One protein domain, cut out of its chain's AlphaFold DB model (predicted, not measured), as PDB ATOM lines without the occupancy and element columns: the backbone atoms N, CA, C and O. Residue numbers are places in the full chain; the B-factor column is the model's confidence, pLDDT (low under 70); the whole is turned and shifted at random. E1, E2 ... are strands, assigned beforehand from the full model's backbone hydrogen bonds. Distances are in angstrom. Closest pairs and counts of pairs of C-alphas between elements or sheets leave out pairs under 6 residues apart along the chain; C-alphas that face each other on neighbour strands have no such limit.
ATOM      1  N   ALA A 650     226.468 213.833  75.156       89.12
ATOM      2  CA  ALA A 650     227.426 214.916  74.988       89.12
ATOM      3  C   ALA A 650     227.613 215.240  73.492       89.12
ATOM      4  O   ALA A 650     228.742 215.385  73.049       89.12
ATOM      5  N   ALA A 651     226.558 215.280  72.666       88.06
ATOM      6  CA  ALA A 651     226.698 215.317  71.198       88.06
ATOM      7  C   ALA A 651     227.469 216.535  70.665       88.06
ATOM      8  O   ALA A 651     228.269 216.425  69.731       88.06
ATOM      9  N   TYR A 652     227.196 217.714  71.227       89.19
ATOM     10  CA  TYR A 652     227.713 218.993  70.728       89.19
ATOM     11  C   TYR A 652     228.245 219.900  71.842       89.19
ATOM     12  O   TYR A 652     228.435 221.092  71.603       89.19
ATOM     13  N   ALA A 653     228.427 219.381  73.059       89.88
ATOM     14  CA  ALA A 653     228.847 220.136  74.237       89.88
ATOM     15  C   ALA A 653     229.163 219.213  75.429       89.88
ATOM     16  O   ALA A 653     228.748 218.054  75.425       89.88
ATOM     17  N   PRO A 654     229.817 219.729  76.490       91.19
ATOM     18  CA  PRO A 654     229.923 219.023  77.764       91.19
ATOM     19  C   PRO A 654     228.545 218.676  78.355       91.19
ATOM     20  O   PRO A 654     227.671 219.540  78.465       91.19
ATOM     21  N   LEU A 655     228.378 217.432  78.809       93.31
ATOM     22  CA  LEU A 655     227.151 216.952  79.455       93.31
ATOM     23  C   LEU A 655     226.965 217.544  80.861       93.31
ATOM     24  O   LEU A 655     225.841 217.800  81.278       93.31
ATOM     25  N   ILE A 656     228.058 217.780  81.593       94.31
ATOM     26  CA  ILE A 656     228.050 218.371  82.942       94.31
ATOM     27  C   ILE A 656     228.896 219.641  82.930       94.31
ATOM     28  O   ILE A 656     230.044 219.601  82.477       94.31
ATOM     29  N   GLN A 657     228.381 220.738  83.493       90.62
ATOM     30  CA  GLN A 657     229.131 221.986  83.621       90.62
ATOM     31  C   GLN A 657     228.890 222.711  84.951       90.62
ATOM     32  O   GLN A 657     227.757 223.025  85.327       90.62
ATOM     33  N   MET A 658     229.991 223.037  85.633       90.69
ATOM     34  CA  MET A 658     230.034 223.761  86.910       90.69
ATOM     35  C   MET A 658     230.657 225.162  86.707       90.69
ATOM     36  O   MET A 658     231.842 225.354  86.995       90.69
ATOM     37  N   PRO A 659     229.905 226.128  86.129       82.88
ATOM     38  CA  PRO A 659     230.416 227.399  85.604       82.88
ATOM     39  C   PRO A 659     231.243 228.245  86.552       82.88
ATOM     40  O   PRO A 659     232.187 228.914  86.125       82.88
ATOM     41  N   TYR A 660     230.853 228.297  87.818       83.56
ATOM     42  CA  TYR A 660     231.468 229.205  88.772       83.56
ATOM     43  C   TYR A 660     232.695 228.561  89.439       83.56
ATOM     44  O   TYR A 660     233.591 229.271  89.907       83.56
ATOM     45  N   GLY A 661     232.781 227.228  89.404       83.69
ATOM     46  CA  GLY A 661     233.816 226.379  89.994       83.69
ATOM     47  C   GLY A 661     233.919 226.466  91.513       83.69
ATOM     48  O   GLY A 661     234.942 226.085  92.084       83.69
ATOM     49  N   ASN A 662     232.888 227.003  92.156       87.81
ATOM     50  CA  ASN A 662     232.727 227.098  93.603       87.81
ATOM     51  C   ASN A 662     231.430 226.425  94.082       87.81
ATOM     52  O   ASN A 662     231.083 226.543  95.259       87.81
ATOM     53  N   GLU A 663     230.733 225.737  93.178       92.75
ATOM     54  CA  GLU A 663     229.629 224.841  93.470       92.75
ATOM     55  C   GLU A 663     230.076 223.773  94.482       92.75
ATOM     56  O   GLU A 663     231.260 223.436  94.604       92.75
ATOM     57  N   SER A 664     229.140 223.256  95.276       96.88
ATOM     58  CA  SER A 664     229.470 222.241  96.275       96.88
ATOM     59  C   SER A 664     228.307 221.322  96.623       96.88
ATOM     60  O   SER A 664     227.151 221.709  96.496       96.88
ATOM     61  N   ASN A 665     228.616 220.119  97.111       98.25
ATOM     62  CA  ASN A 665     227.649 219.150  97.649       98.25
ATOM     63  C   ASN A 665     226.546 218.701  96.663       98.25
ATOM     64  O   ASN A 665     225.483 218.282  97.104       98.25
ATOM     65  N   ILE A 666     226.781 218.792  95.349       98.50
ATOM     66  CA  ILE A 666     225.839 218.286  94.328       98.50
ATOM     67  C   ILE A 666     225.937 216.757  94.246       98.50
ATOM     68  O   ILE A 666     227.050 216.220  94.216       98.50
ATOM     69  N   SER A 667     224.792 216.081  94.164       98.62
ATOM     70  CA  SER A 667     224.681 214.653  93.848       98.62
ATOM     71  C   SER A 667     224.160 214.464  92.421       98.62
ATOM     72  O   SER A 667     223.173 215.094  92.055       98.62
ATOM     73  N   MET A 668     224.794 213.606  91.620       98.62
ATOM     74  CA  MET A 668     224.370 213.271  90.254       98.62
ATOM     75  C   MET A 668     224.403 211.752  90.032       98.62
ATOM     76  O   MET A 668     225.432 211.133  90.300       98.62
ATOM     77  N   ASP A 669     223.325 211.164  89.512       98.12
ATOM     78  CA  ASP A 669     223.281 209.815  88.927       98.12
ATOM     79  C   ASP A 669     222.716 209.926  87.504       98.12
ATOM     80  O   ASP A 669     221.538 210.247  87.326       98.12
ATOM     81  N   ILE A 670     223.595 209.765  86.508       97.94
ATOM     82  CA  ILE A 670     223.310 210.012  85.090       97.94
ATOM     83  C   ILE A 670     223.711 208.788  84.257       97.94
ATOM     84  O   ILE A 670     224.850 208.314  84.316       97.94
ATOM     85  N   THR A 671     222.784 208.315  83.431       94.81
ATOM     86  CA  THR A 671     223.021 207.320  82.387       94.81
ATOM     87  C   THR A 671     223.353 208.029  81.075       94.81
ATOM     88  O   THR A 671     222.628 208.905  80.611       94.81
ATOM     89  N   LEU A 672     224.480 207.673  80.475       91.88
ATOM     90  CA  LEU A 672     224.924 208.205  79.200       91.88
ATOM     91  C   LEU A 672     224.135 207.553  78.070       91.88
ATOM     92  O   LEU A 672     224.060 206.325  77.995       91.88
ATOM     93  N   ILE A 673     223.600 208.401  77.197       86.81
ATOM     94  CA  ILE A 673     223.103 208.020  75.878       86.81
ATOM     95  C   ILE A 673     224.211 208.394  74.897       86.81
ATOM     96  O   ILE A 673     224.598 209.562  74.813       86.81
ATOM     97  N   GLU A 674     224.744 207.431  74.152       83.25
ATOM     98  CA  GLU A 674     225.699 207.763  73.095       83.25
ATOM     99  C   GLU A 674     224.965 208.441  71.923       83.25
ATOM    100  O   GLU A 674     223.918 207.968  71.485       83.25
ATOM    101  N   PRO A 675     225.459 209.567  71.390       79.75
ATOM    102  CA  PRO A 675     224.755 210.274  70.330       79.75
ATOM    103  C   PRO A 675     224.969 209.579  68.984       79.75
ATOM    104  O   PRO A 675     226.104 209.288  68.614       79.75
ATOM    105  N   GLY A 676     223.924 209.421  68.166       67.56
ATOM    106  CA  GLY A 676     224.102 208.930  66.790       67.56
ATOM    107  C   GLY A 676     225.064 209.810  65.970       67.56
ATOM    108  O   GLY A 676     225.790 209.324  65.101       67.56
ATOM    109  N   PHE A 677     225.120 211.115  66.267       76.62
ATOM    110  CA  PHE A 677     226.060 212.053  65.659       76.62
ATOM    111  C   PHE A 677     226.626 213.063  66.671       76.62
ATOM    112  O   PHE A 677     225.877 213.776  67.329       76.62
ATOM    113  N   ALA A 678     227.958 213.174  66.712       81.88
ATOM    114  CA  ALA A 678     228.718 214.126  67.521       81.88
ATOM    115  C   ALA A 678     229.517 215.129  66.659       81.88
ATOM    116  O   ALA A 678     230.024 214.762  65.592       81.88
ATOM    117  N   SER A 679     229.659 216.388  67.101       80.94
ATOM    118  CA  SER A 679     230.338 217.442  66.317       80.94
ATOM    119  C   SER A 679     230.987 218.553  67.149       80.94
ATOM    120  O   SER A 679     230.335 219.189  67.975       80.94
ATOM    121  N   GLY A 680     232.238 218.886  66.816       74.25
ATOM    122  CA  GLY A 680     232.998 220.008  67.379       74.25
ATOM    123  C   GLY A 680     234.022 219.604  68.459       74.25
ATOM    124  O   GLY A 680     233.965 218.494  68.977       74.25
ATOM    125  N   PRO A 681     234.977 220.485  68.815       71.19
ATOM    126  CA  PRO A 681     236.068 220.164  69.745       71.19
ATOM    127  C   PRO A 681     235.728 220.449  71.228       71.19
ATOM    128  O   PRO A 681     236.189 221.445  71.783       71.19
ATOM    129  N   TYR A 682     234.916 219.607  71.880       78.38
ATOM    130  CA  TYR A 682     234.551 219.757  73.305       78.38
ATOM    131  C   TYR A 682     235.294 218.810  74.255       78.38
ATOM    132  O   TYR A 682     235.908 217.825  73.858       78.38
ATOM    133  N   LYS A 683     235.176 219.121  75.550       85.25
ATOM    134  CA  LYS A 683     235.393 218.213  76.682       85.25
ATOM    135  C   LYS A 683     234.068 217.524  77.017       85.25
ATOM    136  O   LYS A 683     233.029 218.174  76.962       85.25
ATOM    137  N   PHE A 684     234.094 216.252  77.410       88.44
ATOM    138  CA  PHE A 684     232.883 215.518  77.804       88.44
ATOM    139  C   PHE A 684     232.208 216.115  79.058       88.44
ATOM    140  O   PHE A 684     230.984 216.214  79.132       88.44
ATOM    141  N   SER A 685     233.001 216.569  80.032       90.94
ATOM    142  CA  SER A 685     232.519 217.185  81.273       90.94
ATOM    143  C   SER A 685     233.412 218.343  81.721       90.94
ATOM    144  O   SER A 685     234.601 218.379  81.421       90.94
ATOM    145  N   ASN A 686     232.845 219.276  82.482       89.19
ATOM    146  CA  ASN A 686     233.549 220.351  83.181       89.19
ATOM    147  C   ASN A 686     233.160 220.305  84.668       89.19
ATOM    148  O   ASN A 686     232.261 221.024  85.118       89.19
ATOM    149  N   ILE A 687     233.803 219.400  85.413       93.62
ATOM    150  CA  ILE A 687     233.558 219.175  86.842       93.62
ATOM    151  C   ILE A 687     234.599 219.943  87.674       93.62
ATOM    152  O   ILE A 687     235.810 219.739  87.539       93.62
ATOM    153  N   ALA A 688     234.125 220.794  88.583       92.44
ATOM    154  CA  ALA A 688     234.926 221.589  89.515       92.44
ATOM    155  C   ALA A 688     234.254 221.619  90.900       92.44
ATOM    156  O   ALA A 688     233.444 220.749  91.205       92.44
ATOM    157  N   GLY A 689     234.593 222.583  91.759       93.88
ATOM    158  CA  GLY A 689     233.899 222.768  93.029       93.88
ATOM    159  C   GLY A 689     234.333 221.770  94.105       93.88
ATOM    160  O   GLY A 689     235.512 221.409  94.211       93.88
ATOM    161  N   SER A 690     233.408 221.361  94.979       96.75
ATOM    162  CA  SER A 690     233.777 220.499  96.109       96.75
ATOM    163  C   SER A 690     232.691 219.587  96.679       96.75
ATOM    164  O   SER A 690     231.517 219.937  96.756       96.75
ATOM    165  N   ASN A 691     233.116 218.434  97.204       98.19
ATOM    166  CA  ASN A 691     232.265 217.463  97.907       98.19
ATOM    167  C   ASN A 691     231.094 216.924  97.058       98.19
ATOM    168  O   ASN A 691     230.048 216.560  97.592       98.19
ATOM    169  N   HIS A 692     231.255 216.895  95.734       98.31
ATOM    170  CA  HIS A 692     230.267 216.328  94.816       98.31
ATOM    171  C   HIS A 692     230.269 214.796  94.880       98.31
ATOM    172  O   HIS A 692     231.319 214.181  95.075       98.31
ATOM    173  N   THR A 693     229.110 214.174  94.672       98.75
ATOM    174  CA  THR A 693     229.002 212.733  94.396       98.75
ATOM    175  C   THR A 693     228.446 212.572  92.992       98.75
ATOM    176  O   THR A 693     227.353 213.049  92.717       98.75
ATOM    177  N   ILE A 694     229.204 211.946  92.098       98.62
ATOM    178  CA  ILE A 694     228.841 211.799  90.688       98.62
ATOM    179  C   ILE A 694     228.886 210.315  90.346       98.62
ATOM    180  O   ILE A 694     229.883 209.644  90.609       98.62
ATOM    181  N   ILE A 695     227.804 209.806  89.772       98.62
ATOM    182  CA  ILE A 695     227.665 208.445  89.280       98.62
ATOM    183  C   ILE A 695     227.343 208.535  87.790       98.62
ATOM    184  O   ILE A 695     226.386 209.205  87.410       98.62
ATOM    185  N   LEU A 696     228.157 207.877  86.964       97.31
ATOM    186  CA  LEU A 696     227.966 207.794  85.516       97.31
ATOM    187  C   LEU A 696     227.833 206.328  85.097       97.31
ATOM    188  O   LEU A 696     228.554 205.470  85.614       97.31
ATOM    189  N   ARG A 697     226.911 206.046  84.176       94.25
ATOM    190  CA  ARG A 697     226.557 204.706  83.664       94.25
ATOM    191  C   ARG A 697     226.410 204.769  82.147       94.25
ATOM    192  O   ARG A 697     226.124 205.846  81.654       94.25
ATOM    193  N   ASN A 698     226.509 203.657  81.428       85.94
ATOM    194  CA  ASN A 698     226.046 203.595  80.034       85.94
ATOM    195  C   ASN A 698     224.657 202.944  79.972       85.94
ATOM    196  O   ASN A 698     224.353 202.076  80.793       85.94
ATOM    197  N   ASP A 699     223.854 203.312  78.973       80.88
ATOM    198  CA  ASP A 699     222.590 202.643  78.608       80.88
ATOM    199  C   ASP A 699     222.782 201.217  78.033       80.88
ATOM    200  O   ASP A 699     221.821 200.478  77.833       80.88
ATOM    201  N   GLY A 700     224.034 200.811  77.800       74.62
ATOM    202  CA  GLY A 700     224.425 199.577  77.113       74.62
ATOM    203  C   GLY A 700     225.201 199.832  75.816       74.62
ATOM    204  O   GLY A 700     225.755 198.890  75.248       74.62
ATOM    205  N   SER A 701     225.279 201.087  75.368       72.00
ATOM    206  CA  SER A 701     226.123 201.522  74.256       72.00
ATOM    207  C   SER A 701     227.604 201.688  74.641       72.00
ATOM    208  O   SER A 701     227.978 201.832  75.810       72.00
ATOM    209  N   GLU A 702     228.455 201.638  73.618       74.19
ATOM    210  CA  GLU A 702     229.908 201.823  73.688       74.19
ATOM    211  C   GLU A 702     230.274 203.247  73.235       74.19
ATOM    212  O   GLU A 702     229.729 203.689  72.218       74.19
ATOM    213  N   PRO A 703     231.215 203.947  73.904       75.44
ATOM    214  CA  PRO A 703     231.632 205.296  73.527       75.44
ATOM    215  C   PRO A 703     232.031 205.423  72.053       75.44
ATOM    216  O   PRO A 703     232.919 204.714  71.571       75.44
ATOM    217  N   ASN A 704     231.411 206.362  71.333       73.12
ATOM    218  CA  ASN A 704     231.746 206.614  69.924       73.12
ATOM    219  C   ASN A 704     232.941 207.573  69.728       73.12
ATOM    220  O   ASN A 704     233.433 207.748  68.607       73.12
ATOM    221  N   ASP A 705     233.430 208.153  70.826       78.62
ATOM    222  CA  ASP A 705     234.523 209.119  70.890       78.62
ATOM    223  C   ASP A 705     235.610 208.693  71.908       78.62
ATOM    224  O   ASP A 705     235.576 207.597  72.464       78.62
ATOM    225  N   SER A 706     236.625 209.538  72.119       80.81
ATOM    226  CA  SER A 706     237.714 209.298  73.082       80.81
ATOM    227  C   SER A 706     237.865 210.427  74.113       80.81
ATOM    228  O   SER A 706     238.985 210.770  74.500       80.81
ATOM    229  N   LEU A 707     236.766 211.081  74.478       86.19
ATOM    230  CA  LEU A 707     236.727 212.188  75.426       86.19
ATOM    231  C   LEU A 707     236.640 211.640  76.862       86.19
ATOM    232  O   LEU A 707     235.655 210.969  77.197       86.19
ATOM    233  N   PRO A 708     237.636 211.927  77.721       91.38
ATOM    234  CA  PRO A 708     237.637 211.452  79.095       91.38
ATOM    235  C   PRO A 708     236.656 212.243  79.964       91.38
ATOM    236  O   PRO A 708     236.366 213.417  79.715       91.38
ATOM    237  N   ILE A 709     236.219 211.619  81.055       94.00
ATOM    238  CA  ILE A 709     235.545 212.304  82.159       94.00
ATOM    239  C   ILE A 709     236.581 213.201  82.846       94.00
ATOM    240  O   ILE A 709     237.509 212.715  83.493       94.00
ATOM    241  N   LEU A 710     236.428 214.514  82.685       92.44
ATOM    242  CA  LEU A 710     237.382 215.520  83.143       92.44
ATOM    243  C   LEU A 710     236.943 216.140  84.478       92.44
ATOM    244  O   LEU A 710     235.837 216.684  84.587       92.44
ATOM    245  N   ILE A 711     237.840 216.101  85.469       93.19
ATOM    246  CA  ILE A 711     237.672 216.690  86.808       93.19
ATOM    247  C   ILE A 711     238.821 217.664  87.110       93.19
ATOM    248  O   ILE A 711     239.993 217.366  86.889       93.19
ATOM    249  N   GLY A 712     238.476 218.821  87.679       87.81
ATOM    250  CA  GLY A 712     239.398 219.931  87.931       87.81
ATOM    251  C   GLY A 712     239.331 221.003  86.844       87.81
ATOM    252  O   GLY A 712     240.355 221.591  86.496       87.81
ATOM    253  N   TYR A 713     238.141 221.229  86.279       79.69
ATOM    254  CA  TYR A 713     237.895 222.256  85.269       79.69
ATOM    255  C   TYR A 713     236.457 222.786  85.374       79.69
ATOM    256  O   TYR A 713     235.515 222.006  85.314       79.69
ATOM    257  N   ALA A 714     236.270 224.101  85.538       65.62
ATOM    258  CA  ALA A 714     234.938 224.697  85.737       65.62
ATOM    259  C   ALA A 714     234.278 225.162  84.435       65.62
ATOM    260  O   ALA A 714     233.111 224.875  84.169       65.62
ATOM    261  N   TRP A 715     235.026 225.907  83.619       65.31
ATOM    262  CA  TRP A 715     234.475 226.523  82.419       65.31
ATOM    263  C   TRP A 715     235.557 226.831  81.390       65.31
ATOM    264  O   TRP A 715     236.245 227.845  81.473       65.31
ATOM    265  N   ASP A 716     235.673 225.984  80.379       55.16
ATOM    266  CA  ASP A 716     236.327 226.349  79.128       55.16
ATOM    267  C   ASP A 716     235.312 226.193  78.003       55.16
ATOM    268  O   ASP A 716     234.676 225.148  77.839       55.16
ATOM    269  N   ARG A 717     235.152 227.284  77.253       54.56
ATOM    270  CA  ARG A 717     234.441 227.295  75.988       54.56
ATOM    271  C   ARG A 717     235.474 227.143  74.865       54.56
ATOM    272  O   ARG A 717     235.719 228.082  74.108       54.56
ATOM    273  N   TRP A 718     235.880 225.891  74.670       54.19
ATOM    274  CA  TRP A 718     236.355 225.350  73.400       54.19
ATOM    275  C   TRP A 718     237.769 225.738  72.934       54.19
ATOM    276  O   TRP A 718     238.055 225.497  71.761       54.19
ATOM    277  N   GLU A 719     238.646 226.291  73.783       43.41
ATOM    278  CA  GLU A 719     240.036 226.587  73.386       43.41
ATOM    279  C   GLU A 719     241.086 226.323  74.481       43.41
ATOM    280  O   GLU A 719     240.980 226.789  75.613       43.41
ATOM    281  N   ASP A 720     242.186 225.672  74.082       45.28
ATOM    282  CA  ASP A 720     243.420 225.447  74.861       45.28
ATOM    283  C   ASP A 720     244.246 226.740  75.102       45.28
ATOM    284  O   ASP A 720     245.480 226.700  75.175       45.28
ATOM    285  N   ASP A 721     243.618 227.916  75.205       44.12
ATOM    286  CA  ASP A 721     244.365 229.159  75.419       44.12
ATOM    287  C   ASP A 721     244.811 229.246  76.891       44.12
ATOM    288  O   ASP A 721     244.046 229.570  77.802       44.12
ATOM    289  N   GLU A 722     246.081 228.889  77.140       47.00
ATOM    290  CA  GLU A 722     246.654 228.704  78.486       47.00
ATOM    291  C   GLU A 722     246.464 229.935  79.405       47.00
ATOM    292  O   GLU A 722     246.456 229.802  80.636       47.00
ATOM    293  N   ASP A 723     246.295 231.132  78.838       44.75
ATOM    294  CA  ASP A 723     246.204 232.400  79.558       44.75
ATOM    295  C   ASP A 723     244.768 232.755  80.030       44.75
ATOM    296  O   ASP A 723     244.145 233.733  79.615       44.75
ATOM    297  N   ASN A 724     244.385 232.089  81.132       47.56
ATOM    298  CA  ASN A 724     243.841 232.760  82.333       47.56
ATOM    299  C   ASN A 724     242.305 232.952  82.490       47.56
ATOM    300  O   ASN A 724     241.877 233.986  83.014       47.56
ATOM    301  N   LEU A 725     241.474 231.945  82.185       44.59
ATOM    302  CA  LEU A 725     240.063 231.899  82.625       44.59
ATOM    303  C   LEU A 725     239.657 230.521  83.224       44.59
ATOM    304  O   LEU A 725     239.910 229.479  82.641       44.59
ATOM    305  N   TYR A 726     239.050 230.541  84.422       53.41
ATOM    306  CA  TYR A 726     238.355 229.428  85.126       53.41
ATOM    307  C   TYR A 726     239.121 228.134  85.496       53.41
ATOM    308  O   TYR A 726     238.523 227.065  85.645       53.41
ATOM    309  N   ARG A 727     240.424 228.246  85.794       57.50
ATOM    310  CA  ARG A 727     241.183 227.234  86.562       57.50
ATOM    311  C   ARG A 727     240.690 227.182  88.019       57.50
ATOM    312  O   ARG A 727     241.215 227.895  88.876       57.50
ATOM    313  N   ASN A 728     239.671 226.373  88.291       66.12
ATOM    314  CA  ASN A 728     239.067 226.209  89.615       66.12
ATOM    315  C   ASN A 728     239.364 224.816  90.186       66.12
ATOM    316  O   ASN A 728     239.384 223.829  89.454       66.12
ATOM    317  N   GLY A 729     239.594 224.747  91.499       83.12
ATOM    318  CA  GLY A 729     239.879 223.489  92.185       83.12
ATOM    319  C   GLY A 729     238.682 222.540  92.166       83.12
ATOM    320  O   GLY A 729     237.553 222.977  92.376       83.12
ATOM    321  N   ALA A 730     238.947 221.252  91.963       93.19
ATOM    322  CA  ALA A 730     238.011 220.168  92.246       93.19
ATOM    323  C   ALA A 730     238.502 219.440  93.497       93.19
ATOM    324  O   ALA A 730     239.639 218.959  93.506       93.19
ATOM    325  N   SER A 731     237.693 219.387  94.559       96.31
ATOM    326  CA  SER A 731     238.150 218.802  95.827       96.31
ATOM    327  C   SER A 731     237.127 217.967  96.589       96.31
ATOM    328  O   SER A 731     235.964 218.342  96.733       96.31
ATOM    329  N   GLY A 732     237.563 216.817  97.109       97.31
ATOM    330  CA  GLY A 732     236.695 215.893  97.845       97.31
ATOM    331  C   GLY A 732     235.547 215.303  97.015       97.31
ATOM    332  O   GLY A 732     234.569 214.826  97.589       97.31
ATOM    333  N   ILE A 733     235.626 215.358  95.682       98.38
ATOM    334  CA  ILE A 733     234.632 214.767  94.780       98.38
ATOM    335  C   ILE A 733     234.756 213.244  94.830       98.38
ATOM    336  O   ILE A 733     235.863 212.708  94.855       98.38
ATOM    337  N   THR A 734     233.624 212.545  94.832       98.75
ATOM    338  CA  THR A 734     233.564 211.091  94.651       98.75
ATOM    339  C   THR A 734     232.933 210.777  93.299       98.75
ATOM    340  O   THR A 734     231.743 211.024  93.114       98.75
ATOM    341  N   LEU A 735     233.721 210.227  92.373       98.62
ATOM    342  CA  LEU A 735     233.256 209.726  91.079       98.62
ATOM    343  C   LEU A 735     233.096 208.201  91.135       98.62
ATOM    344  O   LEU A 735     234.051 207.486  91.442       98.62
ATOM    345  N   TYR A 736     231.913 207.712  90.776       98.62
ATOM    346  CA  TYR A 736     231.653 206.319  90.428       98.62
ATOM    347  C   TYR A 736     231.460 206.231  88.914       98.62
ATOM    348  O   TYR A 736     230.391 206.548  88.396       98.62
ATOM    349  N   ASN A 737     232.512 205.832  88.204       97.12
ATOM    350  CA  ASN A 737     232.480 205.672  86.759       97.12
ATOM    351  C   ASN A 737     232.191 204.208  86.397       97.12
ATOM    352  O   ASN A 737     233.074 203.353  86.510       97.12
ATOM    353  N   TYR A 738     230.959 203.941  85.956       95.00
ATOM    354  CA  TYR A 738     230.511 202.668  85.382       95.00
ATOM    355  C   TYR A 738     230.389 202.734  83.847       95.00
ATOM    356  O   TYR A 738     229.640 201.954  83.262       95.00
ATOM    357  N   THR A 739     231.082 203.682  83.215       91.81
ATOM    358  CA  THR A 739     231.170 203.848  81.756       91.81
ATOM    359  C   THR A 739     232.506 203.306  81.249       91.81
ATOM    360  O   THR A 739     233.474 203.230  82.008       91.81
ATOM    361  N   GLU A 740     232.591 203.022  79.951       90.06
ATOM    362  CA  GLU A 740     233.844 202.649  79.272       90.06
ATOM    363  C   GLU A 740     234.725 203.873  78.908       90.06
ATOM    364  O   GLU A 740     235.665 203.767  78.122       90.06
ATOM    365  N   ARG A 741     234.450 205.060  79.477       91.06
ATOM    366  CA  ARG A 741     235.245 206.285  79.269       91.06
ATOM    367  C   ARG A 741     236.382 206.388  80.292       91.06
ATOM    368  O   ARG A 741     236.176 206.162  81.487       91.06
ATOM    369  N   ASP A 742     237.577 206.762  79.835       94.62
ATOM    370  CA  ASP A 742     238.734 207.072  80.692       94.62
ATOM    371  C   ASP A 742     238.472 208.307  81.579       94.62
ATOM    372  O   ASP A 742     237.593 209.127  81.297       94.62
ATOM    373  N   VAL A 743     239.256 208.473  82.651       96.62
ATOM    374  CA  VAL A 743     239.140 209.616  83.578       96.62
ATOM    375  C   VAL A 743     240.409 210.469  83.556       96.62
ATOM    376  O   VAL A 743     241.521 209.960  83.709       96.62
ATOM    377  N   GLU A 744     240.254 211.788  83.445       95.50
ATOM    378  CA  GLU A 744     241.349 212.751  83.565       95.50
ATOM    379  C   GLU A 744     241.142 213.673  84.775       95.50
ATOM    380  O   GLU A 744     240.151 214.396  84.882       95.50
ATOM    381  N   LEU A 745     242.112 213.659  85.692       95.12
ATOM    382  CA  LEU A 745     242.197 214.582  86.818       95.12
ATOM    383  C   LEU A 745     243.283 215.619  86.503       95.12
ATOM    384  O   LEU A 745     244.456 215.265  86.343       95.12
ATOM    385  N   THR A 746     242.910 216.896  86.402       92.25
ATOM    386  CA  THR A 746     243.856 217.986  86.097       92.25
ATOM    387  C   THR A 746     244.768 218.299  87.289       92.25
ATOM    388  O   THR A 746     244.569 217.811  88.404       92.25
ATOM    389  N   GLU A 747     245.741 219.197  87.111       91.19
ATOM    390  CA  GLU A 747     246.566 219.698  88.216       91.19
ATOM    391  C   GLU A 747     245.785 220.499  89.287       91.19
ATOM    392  O   GLU A 747     246.365 220.878  90.307       91.19
ATOM    393  N   TYR A 748     244.482 220.746  89.082       90.88
ATOM    394  CA  TYR A 748     243.568 221.386  90.042       90.88
ATOM    395  C   TYR A 748     242.705 220.384  90.830       90.88
ATOM    396  O   TYR A 748     241.885 220.804  91.649       90.88
ATOM    397  N   ALA A 749     242.870 219.078  90.602       94.38
ATOM    398  CA  ALA A 749     242.179 218.025  91.341       94.38
ATOM    399  C   ALA A 749     242.937 217.650  92.636       94.38
ATOM    400  O   ALA A 749     244.020 217.060  92.580       94.38
ATOM    401  N   GLU A 750     242.361 217.954  93.806       95.75
ATOM    402  CA  GLU A 750     242.922 217.628  95.130       95.75
ATOM    403  C   GLU A 750     241.988 216.730  95.970       95.75
ATOM    404  O   GLU A 750     240.811 217.033  96.142       95.75
ATOM    405  N   ASP A 751     242.509 215.640  96.544       97.44
ATOM    406  CA  ASP A 751     241.782 214.738  97.462       97.44
ATOM    407  C   ASP A 751     240.443 214.157  96.914       97.44
ATOM    408  O   ASP A 751     239.515 213.868  97.676       97.44
ATOM    409  N   ASN A 752     240.318 213.948  95.597       98.12
ATOM    410  CA  ASN A 752     239.131 213.353  94.953       98.12
ATOM    411  C   ASN A 752     239.230 211.823  94.870       98.12
ATOM    412  O   ASN A 752     240.284 211.288  94.544       98.12
ATOM    413  N   THR A 753     238.137 211.101  95.115       98.62
ATOM    414  CA  THR A 753     238.091 209.631  95.031       98.62
ATOM    415  C   THR A 753     237.435 209.176  93.733       98.62
ATOM    416  O   THR A 753     236.304 209.561  93.452       98.62
ATOM    417  N   VAL A 754     238.116 208.317  92.975       98.56
ATOM    418  CA  VAL A 754     237.611 207.734  91.723       98.56
ATOM    419  C   VAL A 754     237.471 206.224  91.884       98.56
ATOM    420  O   VAL A 754     238.428 205.551  92.262       98.56
ATOM    421  N   TYR A 755     236.289 205.698  91.572       98.50
ATOM    422  CA  TYR A 755     236.028 204.270  91.394       98.50
ATOM    423  C   TYR A 755     235.789 204.012  89.909       98.50
ATOM    424  O   TYR A 755     234.854 204.588  89.348       98.50
ATOM    425  N   THR A 756     236.616 203.189  89.263       97.12
ATOM    426  CA  THR A 756     236.483 202.927  87.818       97.12
ATOM    427  C   THR A 756     237.183 201.641  87.367       97.12
ATOM    428  O   THR A 756     237.986 201.070  88.098       97.12
ATOM    429  N   GLN A 757     236.868 201.176  86.156       93.19
ATOM    430  CA  GLN A 757     237.551 200.057  85.493       93.19
ATOM    431  C   GLN A 757     238.428 200.504  84.305       93.19
ATOM    432  O   GLN A 757     239.176 199.679  83.780       93.19
ATOM    433  N   THR A 758     238.354 201.781  83.912       93.81
ATOM    434  CA  THR A 758     239.070 202.384  82.774       93.81
ATOM    435  C   THR A 758     240.405 203.015  83.197       93.81
ATOM    436  O   THR A 758     240.768 202.985  84.380       93.81
ATOM    437  N   ASP A 759     241.189 203.545  82.249       95.25
ATOM    438  CA  ASP A 759     242.471 204.175  82.573       95.25
ATOM    439  C   ASP A 759     242.250 205.563  83.213       95.25
ATOM    440  O   ASP A 759     241.347 206.325  82.859       95.25
ATOM    441  N   VAL A 760     243.106 205.912  84.186       97.38
ATOM    442  CA  VAL A 760     243.049 207.203  84.894       97.38
ATOM    443  C   VAL A 760     244.355 207.969  84.733       97.38
ATOM    444  O   VAL A 760     245.418 207.520  85.171       97.38
ATOM    445  N   THR A 761     244.264 209.170  84.165       96.88
ATOM    446  CA  THR A 761     245.366 210.134  84.112       96.88
ATOM    447  C   THR A 761     245.234 211.113  85.278       96.88
ATOM    448  O   THR A 761     244.442 212.048  85.222       96.88
ATOM    449  N   ASP A 762     246.008 210.898  86.348       96.56
ATOM    450  CA  ASP A 762     246.049 211.789  87.519       96.56
ATOM    451  C   ASP A 762     247.241 212.757  87.454       96.56
ATOM    452  O   ASP A 762     248.390 212.373  87.697       96.56
ATOM    453  N   ASN A 763     246.959 214.022  87.132       95.31
ATOM    454  CA  ASN A 763     247.911 215.135  87.209       95.31
ATOM    455  C   ASN A 763     247.801 215.922  88.532       95.31
ATOM    456  O   ASN A 763     248.583 216.852  88.757       95.31
ATOM    457  N   GLY A 764     246.836 215.574  89.387       94.06
ATOM    458  CA  GLY A 764     246.508 216.271  90.623       94.06
ATOM    459  C   GLY A 764     247.306 215.789  91.835       94.06
ATOM    460  O   GLY A 764     248.432 215.288  91.736       94.06
ATOM    461  N   THR A 765     246.735 215.967  93.030       95.31
ATOM    462  CA  THR A 765     247.367 215.537  94.285       95.31
ATOM    463  C   THR A 765     246.393 214.898  95.261       95.31
ATOM    464  O   THR A 765     245.387 215.490  95.628       95.31
ATOM    465  N   GLY A 766     246.751 213.723  95.781       96.12
ATOM    466  CA  GLY A 766     246.001 213.077  96.865       96.12
ATOM    467  C   GLY A 766     244.787 212.265  96.414       96.12
ATOM    468  O   GLY A 766     244.128 211.685  97.270       96.12
ATOM    469  N   ASN A 767     244.532 212.162  95.107       97.19
ATOM    470  CA  ASN A 767     243.355 211.507  94.540       97.19
ATOM    471  C   ASN A 767     243.449 209.959  94.624       97.19
ATOM    472  O   ASN A 767     244.306 209.370  93.959       97.19
ATOM    473  N   PRO A 768     242.629 209.242  95.426       96.62
ATOM    474  CA  PRO A 768     242.660 207.782  95.458       96.62
ATOM    475  C   PRO A 768     241.836 207.188  94.308       96.62
ATOM    476  O   PRO A 768     240.630 207.418  94.224       96.62
ATOM    477  N   VAL A 769     242.477 206.364  93.478       94.56
ATOM    478  CA  VAL A 769     241.831 205.559  92.423       94.56
ATOM    479  C   VAL A 769     241.655 204.116  92.915       94.56
ATOM    480  O   VAL A 769     242.581 203.567  93.530       94.56
ATOM    481  N   GLN A 770     240.480 203.519  92.688       90.94
ATOM    482  CA  GLN A 770     240.080 202.180  93.155       90.94
ATOM    483  C   GLN A 770     239.392 201.341  92.080       90.94
ATOM    484  O   GLN A 770     238.497 201.893  91.403       90.94
TER     485      GLN A 770
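This is residues 650 to 770 of the 770 residues of the protein "F5/8 type C domain-containing protein" of Reinekea marinisedimentorum (UniProt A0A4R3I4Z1). With little regular structure, the chain winds in stacked turns, a solenoid with sheet E1 E2 E4 E6 along one wall and the smaller sheet E3 E5 E7 along another, both parallel. The 121 printed residues include seven named strands, E1 to E7 in chain order, holding 29 residues, and no named helix: all strand, compact, radius of gyration of the C-alphas 13.4 A, spans 33 by 32 by 23 A.

Start at E1, residues 667 to 672, parallel to E2, residues 693 to 698; N 670 and O 695 are 3.0 A apart. E4, residues 734 to 738, is parallel to E2, with N 696 and O 736 3.0 A apart, and to E6, residues 753 to 755, with N 755 and O 735 2.9 A apart. E5, residues 743 to 745, is parallel to E3, residues 709 to 711, and to E7, residues 760 to 762; N 744 and O 709, and N 761 and O 743, are 2.9 A apart.

Find C-alpha 667 at (224.681, 214.653, 93.848), where E1 begins its 16.0 A; E2 measures 17.3 A. E7 ends at C-alpha 762, (246.049, 211.789, 87.519).

The C-alphas farthest apart, Gly 700 and Asp 723, are 39.5 A apart. The printed part has no cut; links E1 to E2 and E3 to E4 are long. Look for pLDDT under 70 at residues 676 and 714 to 728.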